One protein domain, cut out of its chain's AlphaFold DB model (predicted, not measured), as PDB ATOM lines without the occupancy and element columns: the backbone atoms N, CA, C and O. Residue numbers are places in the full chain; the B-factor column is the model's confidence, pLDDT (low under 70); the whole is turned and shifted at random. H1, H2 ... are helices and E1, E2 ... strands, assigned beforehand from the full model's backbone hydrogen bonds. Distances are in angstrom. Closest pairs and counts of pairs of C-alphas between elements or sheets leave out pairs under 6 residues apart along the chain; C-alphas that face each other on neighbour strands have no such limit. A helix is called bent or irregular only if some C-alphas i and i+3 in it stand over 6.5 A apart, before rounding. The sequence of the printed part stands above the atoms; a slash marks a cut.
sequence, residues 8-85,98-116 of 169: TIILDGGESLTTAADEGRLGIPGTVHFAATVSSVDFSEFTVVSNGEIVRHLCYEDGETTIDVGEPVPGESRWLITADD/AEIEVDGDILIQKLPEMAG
ATOM      1  N   THR A   8      21.116  16.163   9.435       82.25
ATOM      2  CA  THR A   8      22.446  15.532   9.487       82.25
ATOM      3  C   THR A   8      22.777  15.171  10.929       82.25
ATOM      4  O   THR A   8      22.436  15.934  11.825       82.25
ATOM      5  N   ILE A   9      23.427  14.025  11.149       83.19
ATOM      6  CA  ILE A   9      23.897  13.590  12.471       83.19
ATOM      7  C   ILE A   9      25.424  13.630  12.492       83.19
ATOM      8  O   ILE A   9      26.062  13.158  11.548       83.19
ATOM      9  N   ILE A  10      25.982  14.186  13.561       81.31
ATOM     10  CA  ILE A  10      27.416  14.259  13.846       81.31
ATOM     11  C   ILE A  10      27.637  13.597  15.211       81.31
ATOM     12  O   ILE A  10      26.962  13.949  16.178       81.31
ATOM     13  N   LEU A  11      28.548  12.623  15.266       82.00
ATOM     14  CA  LEU A  11      28.919  11.904  16.485       82.00
ATOM     15  C   LEU A  11      30.355  12.242  16.842       82.00
ATOM     16  O   LEU A  11      31.245  11.900  16.070       82.00
ATOM     17  N   ASP A  12      30.571  12.832  18.013       75.06
ATOM     18  CA  ASP A  12      31.897  13.292  18.439       75.06
ATOM     19  C   ASP A  12      32.461  14.431  17.542       75.06
ATOM     20  O   ASP A  12      32.090  14.612  16.374       75.06
ATOM     21  N   GLY A  13      33.323  15.279  18.112       65.19
ATOM     22  CA  GLY A  13      33.961  16.403  17.410       65.19
ATOM     23  C   GLY A  13      33.061  17.608  17.086       65.19
ATOM     24  O   GLY A  13      33.397  18.402  16.204       65.19
ATOM     25  N   GLY A  14      31.922  17.770  17.766       65.12
ATOM     26  CA  GLY A  14      30.987  18.882  17.537       65.12
ATOM     27  C   GLY A  14      31.364  20.205  18.193       65.12
ATOM     28  O   GLY A  14      30.790  21.220  17.819       65.12
ATOM     29  N   GLU A  15      32.364  20.253  19.075       70.12
ATOM     30  CA  GLU A  15      32.800  21.496  19.740       70.12
ATOM     31  C   GLU A  15      33.138  22.615  18.740       70.12
ATOM     32  O   GLU A  15      32.774  23.780  18.914       70.12
ATOM     33  N   SER A  16      33.805  22.255  17.637       72.38
ATOM     34  CA  SER A  16      34.136  23.198  16.562       72.38
ATOM     35  C   SER A  16      32.889  23.686  15.818       72.38
ATOM     36  O   SER A  16      32.866  24.821  15.341       72.38
ATOM     37  N   LEU A  17      31.852  22.846  15.724       72.25
ATOM     38  CA  LEU A  17      30.562  23.195  15.133       72.25
ATOM     39  C   LEU A  17      29.790  24.138  16.063       72.25
ATOM     40  O   LEU A  17      29.353  25.188  15.605       72.25
ATOM     41  N   THR A  18      29.677  23.811  17.353       72.62
ATOM     42  CA  THR A  18      29.032  24.661  18.367       72.62
ATOM     43  C   THR A  18      29.693  26.041  18.404       72.62
ATOM     44  O   THR A  18      29.022  27.048  18.197       72.62
ATOM     45  N   THR A  19      31.028  26.092  18.481       77.44
ATOM     46  CA  THR A  19      31.797  27.352  18.442       77.44
ATOM     47  C   THR A  19      31.526  28.152  17.164       77.44
ATOM     48  O   THR A  19      31.323  29.366  17.199       77.44
ATOM     49  N   ALA A  20      31.518  27.494  16.000       75.94
ATOM     50  CA  ALA A  20      31.225  28.169  14.739       75.94
ATOM     51  C   ALA A  20      29.765  28.658  14.652       75.94
ATOM     52  O   ALA A  20      29.507  29.641  13.955       75.94
ATOM     53  N   ALA A  21      28.825  28.000  15.338       76.81
ATOM     54  CA  ALA A  21      27.425  28.415  15.417       76.81
ATOM     55  C   ALA A  21      27.283  29.667  16.286       76.81
ATOM     56  O   ALA A  21      26.711  30.657  15.832       76.81
ATOM     57  N   ASP A  22      27.880  29.656  17.479       79.50
ATOM     58  CA  ASP A  22      27.863  30.778  18.425       79.50
ATOM     59  C   ASP A  22      28.471  32.051  17.836       79.50
ATOM     60  O   ASP A  22      27.980  33.162  18.041       79.50
ATOM     61  N   GLU A  23      29.527  31.900  17.040       80.62
ATOM     62  CA  GLU A  23      30.177  33.015  16.353       80.62
ATOM     63  C   GLU A  23      29.441  33.453  15.072       80.62
ATOM     64  O   GLU A  23      29.914  34.341  14.357       80.62
ATOM     65  N   GLY A  24      28.299  32.835  14.746       73.06
ATOM     66  CA  GLY A  24      27.509  33.132  13.548       73.06
ATOM     67  C   GLY A  24      28.235  32.807  12.239       73.06
ATOM     68  O   GLY A  24      27.962  33.413  11.202       73.06
ATOM     69  N   ARG A  25      29.199  31.879  12.274       73.38
ATOM     70  CA  ARG A  25      30.025  31.479  11.122       73.38
ATOM     71  C   ARG A  25      29.452  30.293  10.346       73.38
ATOM     72  O   ARG A  25      29.975  29.956   9.283       73.38
ATOM     73  N   LEU A  26      28.386  29.660  10.835       72.50
ATOM     74  CA  LEU A  26      27.737  28.536  10.162       72.50
ATOM     75  C   LEU A  26      26.655  29.002   9.184       72.50
ATOM     76  O   LEU A  26      25.560  29.380   9.570       72.50
ATOM     77  N   GLY A  27      26.946  28.902   7.886       70.81
ATOM     78  CA  GLY A  27      25.977  29.101   6.799       70.81
ATOM     79  C   GLY A  27      25.345  27.799   6.292       70.81
ATOM     80  O   GLY A  27      25.127  27.658   5.089       70.81
ATOM     81  N   ILE A  28      25.143  26.805   7.162       70.25
ATOM     82  CA  ILE A  28      24.620  25.485   6.772       70.25
ATOM     83  C   ILE A  28      23.090  25.519   6.639       70.25
ATOM     84  O   ILE A  28      22.413  25.798   7.626       70.25
ATOM     85  N   PRO A  29      22.519  25.206   5.459       72.00
ATOM     86  CA  PRO A  29      21.073  25.064   5.311       72.00
ATOM     87  C   PRO A  29      20.593  23.752   5.946       72.00
ATOM     88  O   PRO A  29      21.272  22.737   5.813       72.00
ATOM     89  N   GLY A  30      19.405  23.738   6.555       81.12
ATOM     90  CA  GLY A  30      18.814  22.536   7.163       81.12
ATOM     91  C   GLY A  30      19.144  22.367   8.649       81.12
ATOM     92  O   GLY A  30      19.479  23.338   9.324       81.12
ATOM     93  N   THR A  31      19.013  21.142   9.165       85.88
ATOM     94  CA  THR A  31      19.186  20.846  10.597       85.88
ATOM     95  C   THR A  31      20.346  19.882  10.825       85.88
ATOM     96  O   THR A  31      20.504  18.886  10.118       85.88
ATOM     97  N   VAL A  32      21.171  20.169  11.825       86.75
ATOM     98  CA  VAL A  32      22.268  19.311  12.270       86.75
ATOM     99  C   VAL A  32      22.026  18.944  13.725       86.75
ATOM    100  O   VAL A  32      21.869  19.823  14.565       86.75
ATOM    101  N   HIS A  33      21.998  17.645  13.998       87.81
ATOM    102  CA  HIS A  33      21.993  17.074  15.334       87.81
ATOM    103  C   HIS A  33      23.407  16.607  15.645       87.81
ATOM    104  O   HIS A  33      23.971  15.783  14.922       87.81
ATOM    105  N   PHE A  34      23.976  17.135  16.711       87.44
ATOM    106  CA  PHE A  34      25.266  16.722  17.227       87.44
ATOM    107  C   PHE A  34      25.074  16.073  18.593       87.44
ATOM    108  O   PHE A  34      24.280  16.562  19.396       87.44
ATOM    109  N   ALA A  35      25.811  14.993  18.840       88.19
ATOM    110  CA  ALA A  35      26.005  14.483  20.185       88.19
ATOM    111  C   ALA A  35      27.431  13.981  20.414       88.19
ATOM    112  O   ALA A  35      28.061  13.416  19.512       88.19
ATOM    113  N   ALA A  36      27.902  14.129  21.647       84.44
ATOM    114  CA  ALA A  36      29.134  13.534  22.148       84.44
ATOM    115  C   ALA A  36      28.876  12.889  23.510       84.44
ATOM    116  O   ALA A  36      28.065  13.384  24.285       84.44
ATOM    117  N   THR A  37      29.551  11.775  23.797       83.00
ATOM    118  CA  THR A  37      29.468  11.098  25.100       83.00
ATOM    119  C   THR A  37      30.838  10.538  25.462       83.00
ATOM    120  O   THR A  37      31.544  10.002  24.603       83.00
ATOM    121  N   VAL A  38      31.231  10.677  26.730       78.44
ATOM    122  CA  VAL A  38      32.484  10.131  27.260       78.44
ATOM    123  C   VAL A  38      32.237   9.570  28.657       78.44
ATOM    124  O   VAL A  38      32.163  10.298  29.643       78.44
ATOM    125  N   SER A  39      32.176   8.241  28.757       73.38
ATOM    126  CA  SER A  39      31.830   7.551  30.007       73.38
ATOM    127  C   SER A  39      32.906   7.620  31.100       73.38
ATOM    128  O   SER A  39      32.651   7.225  32.227       73.38
ATOM    129  N   SER A  40      34.148   8.009  30.792       71.31
ATOM    130  CA  SER A  40      35.229   8.062  31.794       71.31
ATOM    131  C   SER A  40      35.213   9.324  32.659       71.31
ATOM    132  O   SER A  40      35.997   9.408  33.602       71.31
ATOM    133  N   VAL A  41      34.404  10.311  32.280       74.56
ATOM    134  CA  VAL A  41      34.290  11.625  32.931       74.56
ATOM    135  C   VAL A  41      32.825  12.058  33.063       74.56
ATOM    136  O   VAL A  41      32.566  13.242  33.209       74.56
ATOM    137  N   ASP A  42      31.884  11.112  32.954       82.81
ATOM    138  CA  ASP A  42      30.440  11.358  33.061       82.81
ATOM    139  C   ASP A  42      29.981  12.567  32.231       82.81
ATOM    140  O   ASP A  42      29.315  13.476  32.719       82.81
ATOM    141  N   PHE A  43      30.391  12.587  30.958       87.94
ATOM    142  CA  PHE A  43      30.108  13.682  30.034       87.94
ATOM    143  C   PHE A  43      29.155  13.249  28.923       87.94
ATOM    144  O   PHE A  43      29.352  12.202  28.294       87.94
ATOM    145  N   SER A  44      28.156  14.081  28.637       89.75
ATOM    146  CA  SER A  44      27.320  13.987  27.440       89.75
ATOM    147  C   SER A  44      26.907  15.372  26.952       89.75
ATOM    148  O   SER A  44      26.474  16.208  27.731       89.75
ATOM    149  N   GLU A  45      26.957  15.601  25.646       90.06
ATOM    150  CA  GLU A  45      26.500  16.840  25.021       90.06
ATOM    151  C   GLU A  45      25.536  16.522  23.884       90.06
ATOM    152  O   GLU A  45      25.733  15.563  23.132       90.06
ATOM    153  N   PHE A  46      24.500  17.346  23.745       91.94
ATOM    154  CA  PHE A  46      23.562  17.313  22.635       91.94
ATOM    155  C   PHE A  46      23.247  18.730  22.150       91.94
ATOM    156  O   PHE A  46      22.747  19.570  22.901       91.94
ATOM    157  N   THR A  47      23.460  18.973  20.856       91.62
ATOM    158  CA  THR A  47      23.227  20.281  20.229       91.62
ATOM    159  C   THR A  47      22.432  20.119  18.947       91.62
ATOM    160  O   THR A  47      22.696  19.232  18.131       91.62
ATOM    161  N   VAL A  48      21.474  21.016  18.731       91.19
ATOM    162  CA  VAL A  48      20.748  21.131  17.467       91.19
ATOM    163  C   VAL A  48      21.003  22.498  16.866       91.19
ATOM    164  O   VAL A  48      20.670  23.526  17.457       91.19
ATOM    165  N   VAL A  49      21.549  22.494  15.653       89.38
ATOM    166  CA  VAL A  49      21.742  23.688  14.831       89.38
ATOM    167  C   VAL A  49      20.728  23.659  13.696       89.38
ATOM    168  O   VAL A  49      20.645  22.679  12.959       89.38
ATOM    169  N   SER A  50      19.958  24.728  13.526       88.19
ATOM    170  CA  SER A  50      18.984  24.880  12.447       88.19
ATOM    171  C   SER A  50      19.296  26.135  11.647       88.19
ATOM    172  O   SER A  50      19.295  27.237  12.183       88.19
ATOM    173  N   ASN A  51      19.580  25.967  10.356       84.75
ATOM    174  CA  ASN A  51      19.956  27.046   9.437       84.75
ATOM    175  C   ASN A  51      21.088  27.947   9.970       84.75
ATOM    176  O   ASN A  51      21.067  29.158   9.767       84.75
ATOM    177  N   GLY A  52      22.067  27.342  10.648       83.00
ATOM    178  CA  GLY A  52      23.219  28.044  11.219       83.00
ATOM    179  C   GLY A  52      23.044  28.547  12.652       83.00
ATOM    180  O   GLY A  52      24.029  28.968  13.248       83.00
ATOM    181  N   GLU A  53      21.843  28.464  13.224       87.00
ATOM    182  CA  GLU A  53      21.559  28.931  14.584       87.00
ATOM    183  C   GLU A  53      21.420  27.756  15.555       87.00
ATOM    184  O   GLU A  53      20.748  26.770  15.243       87.00
ATOM    185  N   ILE A  54      22.017  27.855  16.745       89.69
ATOM    186  CA  ILE A  54      21.751  26.898  17.825       89.69
ATOM    187  C   ILE A  54      20.311  27.099  18.291       89.69
ATOM    188  O   ILE A  54      19.931  28.178  18.738       89.69
ATOM    189  N   VAL A  55      19.507  26.044  18.189       91.69
ATOM    190  CA  VAL A  55      18.101  26.051  18.618       91.69
ATOM    191  C   VAL A  55      17.849  25.170  19.830       91.69
ATOM    192  O   VAL A  55      16.786  25.278  20.431       91.69
ATOM    193  N   ARG A  56      18.802  24.306  20.186       92.69
ATOM    194  CA  ARG A  56      18.799  23.491  21.402       92.69
ATOM    195  C   ARG A  56      20.239  23.175  21.779       92.69
ATOM    196  O   ARG A  56      21.000  22.766  20.904       92.69
ATOM    197  N   HIS A  57      20.591  23.331  23.049       91.62
ATOM    198  CA  HIS A  57      21.882  22.897  23.586       91.62
ATOM    199  C   HIS A  57      21.695  22.378  25.006       91.62
ATOM    200  O   HIS A  57      21.040  23.029  25.826       91.62
ATOM    201  N   LEU A  58      22.205  21.174  25.239       91.31
ATOM    202  CA  LEU A  58      22.191  20.480  26.512       91.31
ATOM    203  C   LEU A  58      23.580  19.889  26.751       91.31
ATOM    204  O   LEU A  58      24.115  19.197  25.883       91.31
ATOM    205  N   CYS A  59      24.124  20.136  27.935       89.75
ATOM    206  CA  CYS A  59      25.397  19.598  28.384       89.75
ATOM    207  C   CYS A  59      25.205  18.917  29.739       89.75
ATOM    208  O   CYS A  59      24.548  19.470  30.617       89.75
ATOM    209  N   TYR A  60      25.761  17.724  29.898       88.94
ATOM    210  CA  TYR A  60      25.877  17.007  31.157       88.94
ATOM    211  C   TYR A  60      27.357  16.772  31.438       88.94
ATOM    212  O   TYR A  60      28.050  16.187  30.603       88.94
ATOM    213  N   GLU A  61      27.828  17.230  32.592       87.88
ATOM    214  CA  GLU A  61      29.215  17.090  33.033       87.88
ATOM    215  C   GLU A  61      29.243  16.867  34.549       87.88
ATOM    216  O   GLU A  61      28.666  17.652  35.299       87.88
ATOM    217  N   ASP A  62      29.899  15.793  35.001       86.00
ATOM    218  CA  ASP A  62      30.134  15.495  36.429       86.00
ATOM    219  C   ASP A  62      28.857  15.550  37.301       86.00
ATOM    220  O   ASP A  62      28.855  16.077  38.413       86.00
ATOM    221  N   GLY A  63      27.738  15.026  36.787       81.38
ATOM    222  CA  GLY A  63      26.457  15.022  37.505       81.38
ATOM    223  C   GLY A  63      25.580  16.256  37.289       81.38
ATOM    224  O   GLY A  63      24.414  16.237  37.683       81.38
ATOM    225  N   GLU A  64      26.081  17.305  36.638       83.69
ATOM    226  CA  GLU A  64      25.345  18.551  36.430       83.69
ATOM    227  C   GLU A  64      24.820  18.655  34.991       83.69
ATOM    228  O   GLU A  64      25.588  18.639  34.031       83.69
ATOM    229  N   THR A  65      23.499  18.809  34.830       87.62
ATOM    230  CA  THR A  65      22.879  19.117  33.529       87.62
ATOM    231  C   THR A  65      22.676  20.624  33.375       87.62
ATOM    232  O   THR A  65      21.928  21.241  34.135       87.62
ATOM    233  N   THR A  66      23.256  21.202  32.326       88.56
ATOM    234  CA  THR A  66      23.014  22.576  31.875       88.56
ATOM    235  C   THR A  66      22.206  22.579  30.581       88.56
ATOM    236  O   THR A  66      22.450  21.803  29.657       88.56
ATOM    237  N   ILE A  67      21.218  23.470  30.524       88.19
ATOM    238  CA  ILE A  67      20.386  23.710  29.350       88.19
ATOM    239  C   ILE A  67      20.496  25.187  28.988       88.19
ATOM    240  O   ILE A  67      19.954  26.042  29.688       88.19
ATOM    241  N   ASP A  68      21.145  25.474  27.868       85.06
ATOM    242  CA  ASP A  68      21.461  26.851  27.489       85.06
ATOM    243  C   ASP A  68      20.408  27.469  26.563       85.06
ATOM    244  O   ASP A  68      20.134  28.670  26.622       85.06
ATOM    245  N   VAL A  69      19.790  26.656  25.693       88.69
ATOM    246  CA  VAL A  69      18.920  27.155  24.617       88.69
ATOM    247  C   VAL A  69      17.752  26.212  24.338       88.69
ATOM    248  O   VAL A  69      17.907  24.992  24.340       88.69
ATOM    249  N   GLY A  70      16.595  26.783  23.993       89.69
ATOM    250  CA  GLY A  70      15.531  26.090  23.265       89.69
ATOM    251  C   GLY A  70      14.574  25.241  24.091       89.69
ATOM    252  O   GLY A  70      14.791  24.971  25.267       89.69
ATOM    253  N   GLU A  71      13.506  24.803  23.428       90.00
ATOM    254  CA  GLU A  71      12.555  23.829  23.966       90.00
ATOM    255  C   GLU A  71      13.054  22.396  23.721       90.00
ATOM    256  O   GLU A  71      13.775  22.166  22.742       90.00
ATOM    257  N   PRO A  72      12.640  21.418  24.548       88.25
ATOM    258  CA  PRO A  72      12.999  20.020  24.350       88.25
ATOM    259  C   PRO A  72      12.634  19.501  22.956       88.25
ATOM    260  O   PRO A  72      11.546  19.775  22.434       88.25
ATOM    261  N   VAL A  73      13.514  18.691  22.366       86.62
ATOM    262  CA  VAL A  73      13.229  18.047  21.076       86.62
ATOM    263  C   VAL A  73      12.350  16.799  21.247       86.62
ATOM    264  O   VAL A  73      12.336  16.170  22.310       86.62
ATOM    265  N   PRO A  74      11.600  16.375  20.212       83.50
ATOM    266  CA  PRO A  74      10.831  15.138  20.277       83.50
ATOM    267  C   PRO A  74      11.711  13.929  20.626       83.50
ATOM    268  O   PRO A  74      12.660  13.620  19.916       83.50
ATOM    269  N   GLY A  75      11.362  13.222  21.703       83.00
ATOM    270  CA  GLY A  75      12.097  12.039  22.164       83.00
ATOM    271  C   GLY A  75      13.219  12.318  23.169       83.00
ATOM    272  O   GLY A  75      13.763  11.351  23.695       83.00
ATOM    273  N   GLU A  76      13.501  13.588  23.487       86.81
ATOM    274  CA  GLU A  76      14.528  14.015  24.453       86.81
ATOM    275  C   GLU A  76      14.368  13.344  25.827       86.81
ATOM    276  O   GLU A  76      15.308  12.779  26.376       86.81
ATOM    277  N   SER A  77      13.139  13.268  26.339       87.69
ATOM    278  CA  SER A  77      12.843  12.683  27.655       87.69
ATOM    279  C   SER A  77      13.144  11.185  27.799       87.69
ATOM    280  O   SER A  77      12.944  10.628  28.872       87.69
ATOM    281  N   ARG A  78      13.560  10.493  26.733       86.12
ATOM    282  CA  ARG A  78      13.862   9.054  26.779       86.12
ATOM    283  C   ARG A  78      15.282   8.745  27.238       86.12
ATOM    284  O   ARG A  78      15.532   7.604  27.604       86.12
ATOM    285  N   TRP A  79      16.180   9.720  27.157       87.69
ATOM    286  CA  TRP A  79      17.578   9.615  27.576       87.69
ATOM    287  C   TRP A  79      17.918  10.593  28.707       87.69
ATOM    288  O   TRP A  79      19.039  10.587  29.197       87.69
ATOM    289  N   LEU A  80      16.943  11.394  29.145       87.62
ATOM    290  CA  LEU A  80      17.003  12.128  30.402       87.62
ATOM    291  C   LEU A  80      16.457  11.241  31.522       87.62
ATOM    292  O   LEU A  80      15.270  10.905  31.538       87.62
ATOM    293  N   ILE A  81      17.321  10.863  32.454       82.12
ATOM    294  CA  ILE A  81      16.960  10.140  33.666       82.12
ATOM    295  C   ILE A  81      16.717  11.185  34.746       82.12
ATOM    296  O   ILE A  81      17.610  11.932  35.126       82.12
ATOM    297  N   THR A  82      15.489  11.259  35.239       71.69
ATOM    298  CA  THR A  82      15.205  12.012  36.458       71.69
ATOM    299  C   THR A  82      15.504  11.083  37.623       71.69
ATOM    300  O   THR A  82      14.850  10.043  37.745       71.69
ATOM    301  N   ALA A  83      16.474  11.435  38.463       60.69
ATOM    302  CA  ALA A  83      16.615  10.813  39.767       60.69
ATOM    303  C   ALA A  83      15.404  11.249  40.605       60.69
ATOM    304  O   ALA A  83      15.432  12.244  41.322       60.69
ATOM    305  N   ASP A  84      14.283  10.545  40.444       55.03
ATOM    306  CA  ASP A  84      13.212  10.600  41.427       55.03
ATOM    307  C   ASP A  84      13.836  10.023  42.693       55.03
ATOM    308  O   ASP A  84      14.256   8.863  42.693       55.03
ATOM    309  N   ASP A  85      14.022  10.870  43.705       46.38
ATOM    310  CA  ASP A  85      14.579  10.504  45.000       46.38
ATOM    311  C   ASP A  85      13.859   9.252  45.509       46.38
ATOM    312  O   ASP A  85      12.768   9.344  46.075       46.38
ATOM    313  N   ALA A  98      15.298  17.870  41.280       57.62
ATOM    314  CA  ALA A  98      15.457  16.549  40.697       57.62
ATOM    315  C   ALA A  98      16.714  16.543  39.819       57.62
ATOM    316  O   ALA A  98      16.763  17.256  38.815       57.62
ATOM    317  N   GLU A  99      17.727  15.778  40.222       66.69
ATOM    318  CA  GLU A  99      18.961  15.654  39.457       66.69
ATOM    319  C   GLU A  99      18.607  14.976  38.127       66.69
ATOM    320  O   GLU A  99      18.000  13.899  38.087       66.69
ATOM    321  N   ILE A 100      18.893  15.671  37.027       76.00
ATOM    322  CA  ILE A 100      18.709  15.150  35.676       76.00
ATOM    323  C   ILE A 100      20.056  14.587  35.237       76.00
ATOM    324  O   ILE A 100      21.039  15.322  35.162       76.00
ATOM    325  N   GLU A 101      20.081  13.298  34.927       84.50
ATOM    326  CA  GLU A 101      21.209  12.587  34.333       84.50
ATOM    327  C   GLU A 101      20.941  12.337  32.842       84.50
ATOM    328  O   GLU A 101      19.794  12.163  32.417       84.50
ATOM    329  N   VAL A 102      22.002  12.314  32.034       87.75
ATOM    330  CA  VAL A 102      21.936  11.974  30.607       87.75
ATOM    331  C   VAL A 102      22.511  10.581  30.381       87.75
ATOM    332  O   VAL A 102      23.710  10.364  30.532       87.75
ATOM    333  N   ASP A 103      21.675   9.645  29.930       88.06
ATOM    334  CA  ASP A 103      22.147   8.348  29.445       88.06
ATOM    335  C   ASP A 103      22.720   8.513  28.031       88.06
ATOM    336  O   ASP A 103      21.990   8.544  27.032       88.06
ATOM    337  N   GLY A 104      24.048   8.639  27.952       86.06
ATOM    338  CA  GLY A 104      24.774   8.812  26.698       86.06
ATOM    339  C   GLY A 104      24.551   7.671  25.695       86.06
ATOM    340  O   GLY A 104      24.435   7.920  24.495       86.06
ATOM    341  N   ASP A 105      24.421   6.424  26.153       85.38
ATOM    342  CA  ASP A 105      24.203   5.281  25.261       85.38
ATOM    343  C   ASP A 105      22.813   5.352  24.615       85.38
ATOM    344  O   ASP A 105      22.667   5.148  23.402       85.38
ATOM    345  N   ILE A 106      21.783   5.682  25.403       88.38
ATOM    346  CA  ILE A 106      20.425   5.873  24.884       88.38
ATOM    347  C   ILE A 106      20.361   7.120  23.997       88.38
ATOM    348  O   ILE A 106      19.720   7.067  22.941       88.38
ATOM    349  N   LEU A 107      21.038   8.214  24.370       88.31
ATOM    350  CA  LEU A 107      21.142   9.426  23.553       88.31
ATOM    351  C   LEU A 107      21.616   9.074  22.137       88.31
ATOM    352  O   LEU A 107      20.910   9.371  21.168       88.31
ATOM    353  N   ILE A 108      22.744   8.363  22.007       86.31
ATOM    354  CA  ILE A 108      23.283   7.980  20.694       86.31
ATOM    355  C   ILE A 108      22.312   7.086  19.914       86.31
ATOM    356  O   ILE A 108      22.088   7.306  18.721       86.31
ATOM    357  N   GLN A 109      21.678   6.117  20.578       85.38
ATOM    358  CA  GLN A 109      20.694   5.234  19.941       85.38
ATOM    359  C   GLN A 109      19.446   5.977  19.441       85.38
ATOM    360  O   GLN A 109      18.796   5.522  18.498       85.38
ATOM    361  N   LYS A 110      19.077   7.106  20.060       86.50
ATOM    362  CA  LYS A 110      17.869   7.871  19.717       86.50
ATOM    363  C   LYS A 110      18.092   9.010  18.730       86.50
ATOM    364  O   LYS A 110      17.109   9.487  18.162       86.50
ATOM    365  N   LEU A 111      19.337   9.387  18.438       86.06
ATOM    366  CA  LEU A 111      19.657  10.437  17.460       86.06
ATOM    367  C   LEU A 111      18.973  10.270  16.097       86.06
ATOM    368  O   LEU A 111      18.442  11.266  15.604       86.06
ATOM    369  N   PRO A 112      18.914   9.069  15.483       84.19
ATOM    370  CA  PRO A 112      18.205   8.897  14.219       84.19
ATOM    371  C   PRO A 112      16.734   9.300  14.301       84.19
ATOM    372  O   PRO A 112      16.263  10.057  13.458       84.19
ATOM    373  N   GLU A 113      16.025   8.852  15.337       83.81
ATOM    374  CA  GLU A 113      14.613   9.182  15.553       83.81
ATOM    375  C   GLU A 113      14.426  10.697  15.752       83.81
ATOM    376  O   GLU A 113      13.543  11.292  15.134       83.81
ATOM    377  N   MET A 114      15.300  11.337  16.540       83.38
ATOM    378  CA  MET A 114      15.278  12.789  16.779       83.38
ATOM    379  C   MET A 114      15.566  13.603  15.512       83.38
ATOM    380  O   MET A 114      14.987  14.669  15.313       83.38
ATOM    381  N   ALA A 115      16.411  13.077  14.626       82.38
ATOM    382  CA  ALA A 115      16.705  13.660  13.323       82.38
ATOM    383  C   ALA A 115      15.609  13.387  12.270       82.38
ATOM    384  O   ALA A 115      15.752  13.803  11.118       82.38
ATOM    385  N   GLY A 116      14.524  12.688  12.624       79.69
ATOM    386  CA  GLY A 116      13.454  12.310  11.695       79.69
ATOM    387  C   GLY A 116      13.824  11.166  10.742       79.69
ATOM    388  O   GLY A 116      13.186  10.989   9.703       79.69
TER     389      GLY A 116
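Overview. This is residues 8 to 85 and 98 to 116 of the 169 residues of an uncharacterized protein of Brevibacterium aurantiacum (UniProt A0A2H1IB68). A five-strand sheet makes the core, with the short helix H1 packed on one face, while H2 and a small two-strand ribbon, E6 and E7, lie over the other face. The sheet has the order E1, E2, E3, E4, E5 and is mixed, E1 and E2 being parallel and the rest antiparallel. The printed part has 97 residues and runs E1, H1, E2, E3, E4, E5, E6, E7, H2, two named helices and seven named strands of mixed class. It is compact, with a radius of gyration of the C-alphas of 13.0 A, but elongated, with spans of 43 by 25 by 21 A.

Arrangement. Start at E1, residues 8 to 11, an edge strand, then pass H1, residues 15 to 22, to E2, residues 31 to 38, parallel to E1 at 12 degrees, with N 10 and O 33 2.9 A apart. These three form a strand-helix-strand unit, two parallel neighbour strands with a helix between, and its crossover is right-handed. E3, residues 43 to 50, E4, residues 53 to 61, and E5, residues 64 to 69, follow E2 in a meander, each strand the antiparallel neighbour of the one before. Look for N 34 and O 47 at 2.8 A between E2 and E3, N 46 and O 58 at 2.9 A between E3 and E4, and N 66 and O 59 at 2.8 A between E4 and E5. E4 bends by 58 degrees at residue 56. H1 is on the sheet at a height of 8.8 A, only just over E3 alone, where 4 of its 8 C-alphas fall; on the local plane it stands at 42 degrees to E3, slantwise to the strands. Its closest C-alphas to E4 are those of Ala 21 and Glu 53, 5.9 A. E6, residues 80 to 82, and E7, residues 100 to 102, are antiparallel neighbours, with N 81 and O 101 at 2.8 A; the closest C-alphas of E5 and E7 are those of Thr 65 and Ile 100, 6.1 A. H2, residues 104 to 114, is on the opposite face from H1, giving three layers, helices on both faces of a sheet. Its height is 8.9 A and it runs along E2, at 7 degrees on the local plane; Thr 37 and Gly 104 are their closest C-alphas, 5.5 A. Every O i to N i+4 pair is within hydrogen-bond range in H1, and 5 of 7 in H2, which is irregular: C-alphas 109 and 112 are 7.2 A apart.

Along the chain. Find C-alpha 8 at (22.446, 15.532, 9.487), where E1 begins. E2 then spans 23.9 A, E3 23.6 A, E4 23.2 A and E5 16.0 A. H1 is 10.6 A long. H2 runs 14.3 A to C-alpha 114 at (15.278, 12.789, 16.779).

Size, cuts and confidence. Gly 27 and Asp 85 have the C-alphas farthest apart, 44.0 A. Residues 86 to 97 are not printed, and C-alphas 85 and 98 are 7.5 A apart across that cut. Of the links that are printed whole, none is long. Mean pLDDT of the printed part is 81.8; residues 13 to 14, 83 to 85 and 98 to 99 are under 70.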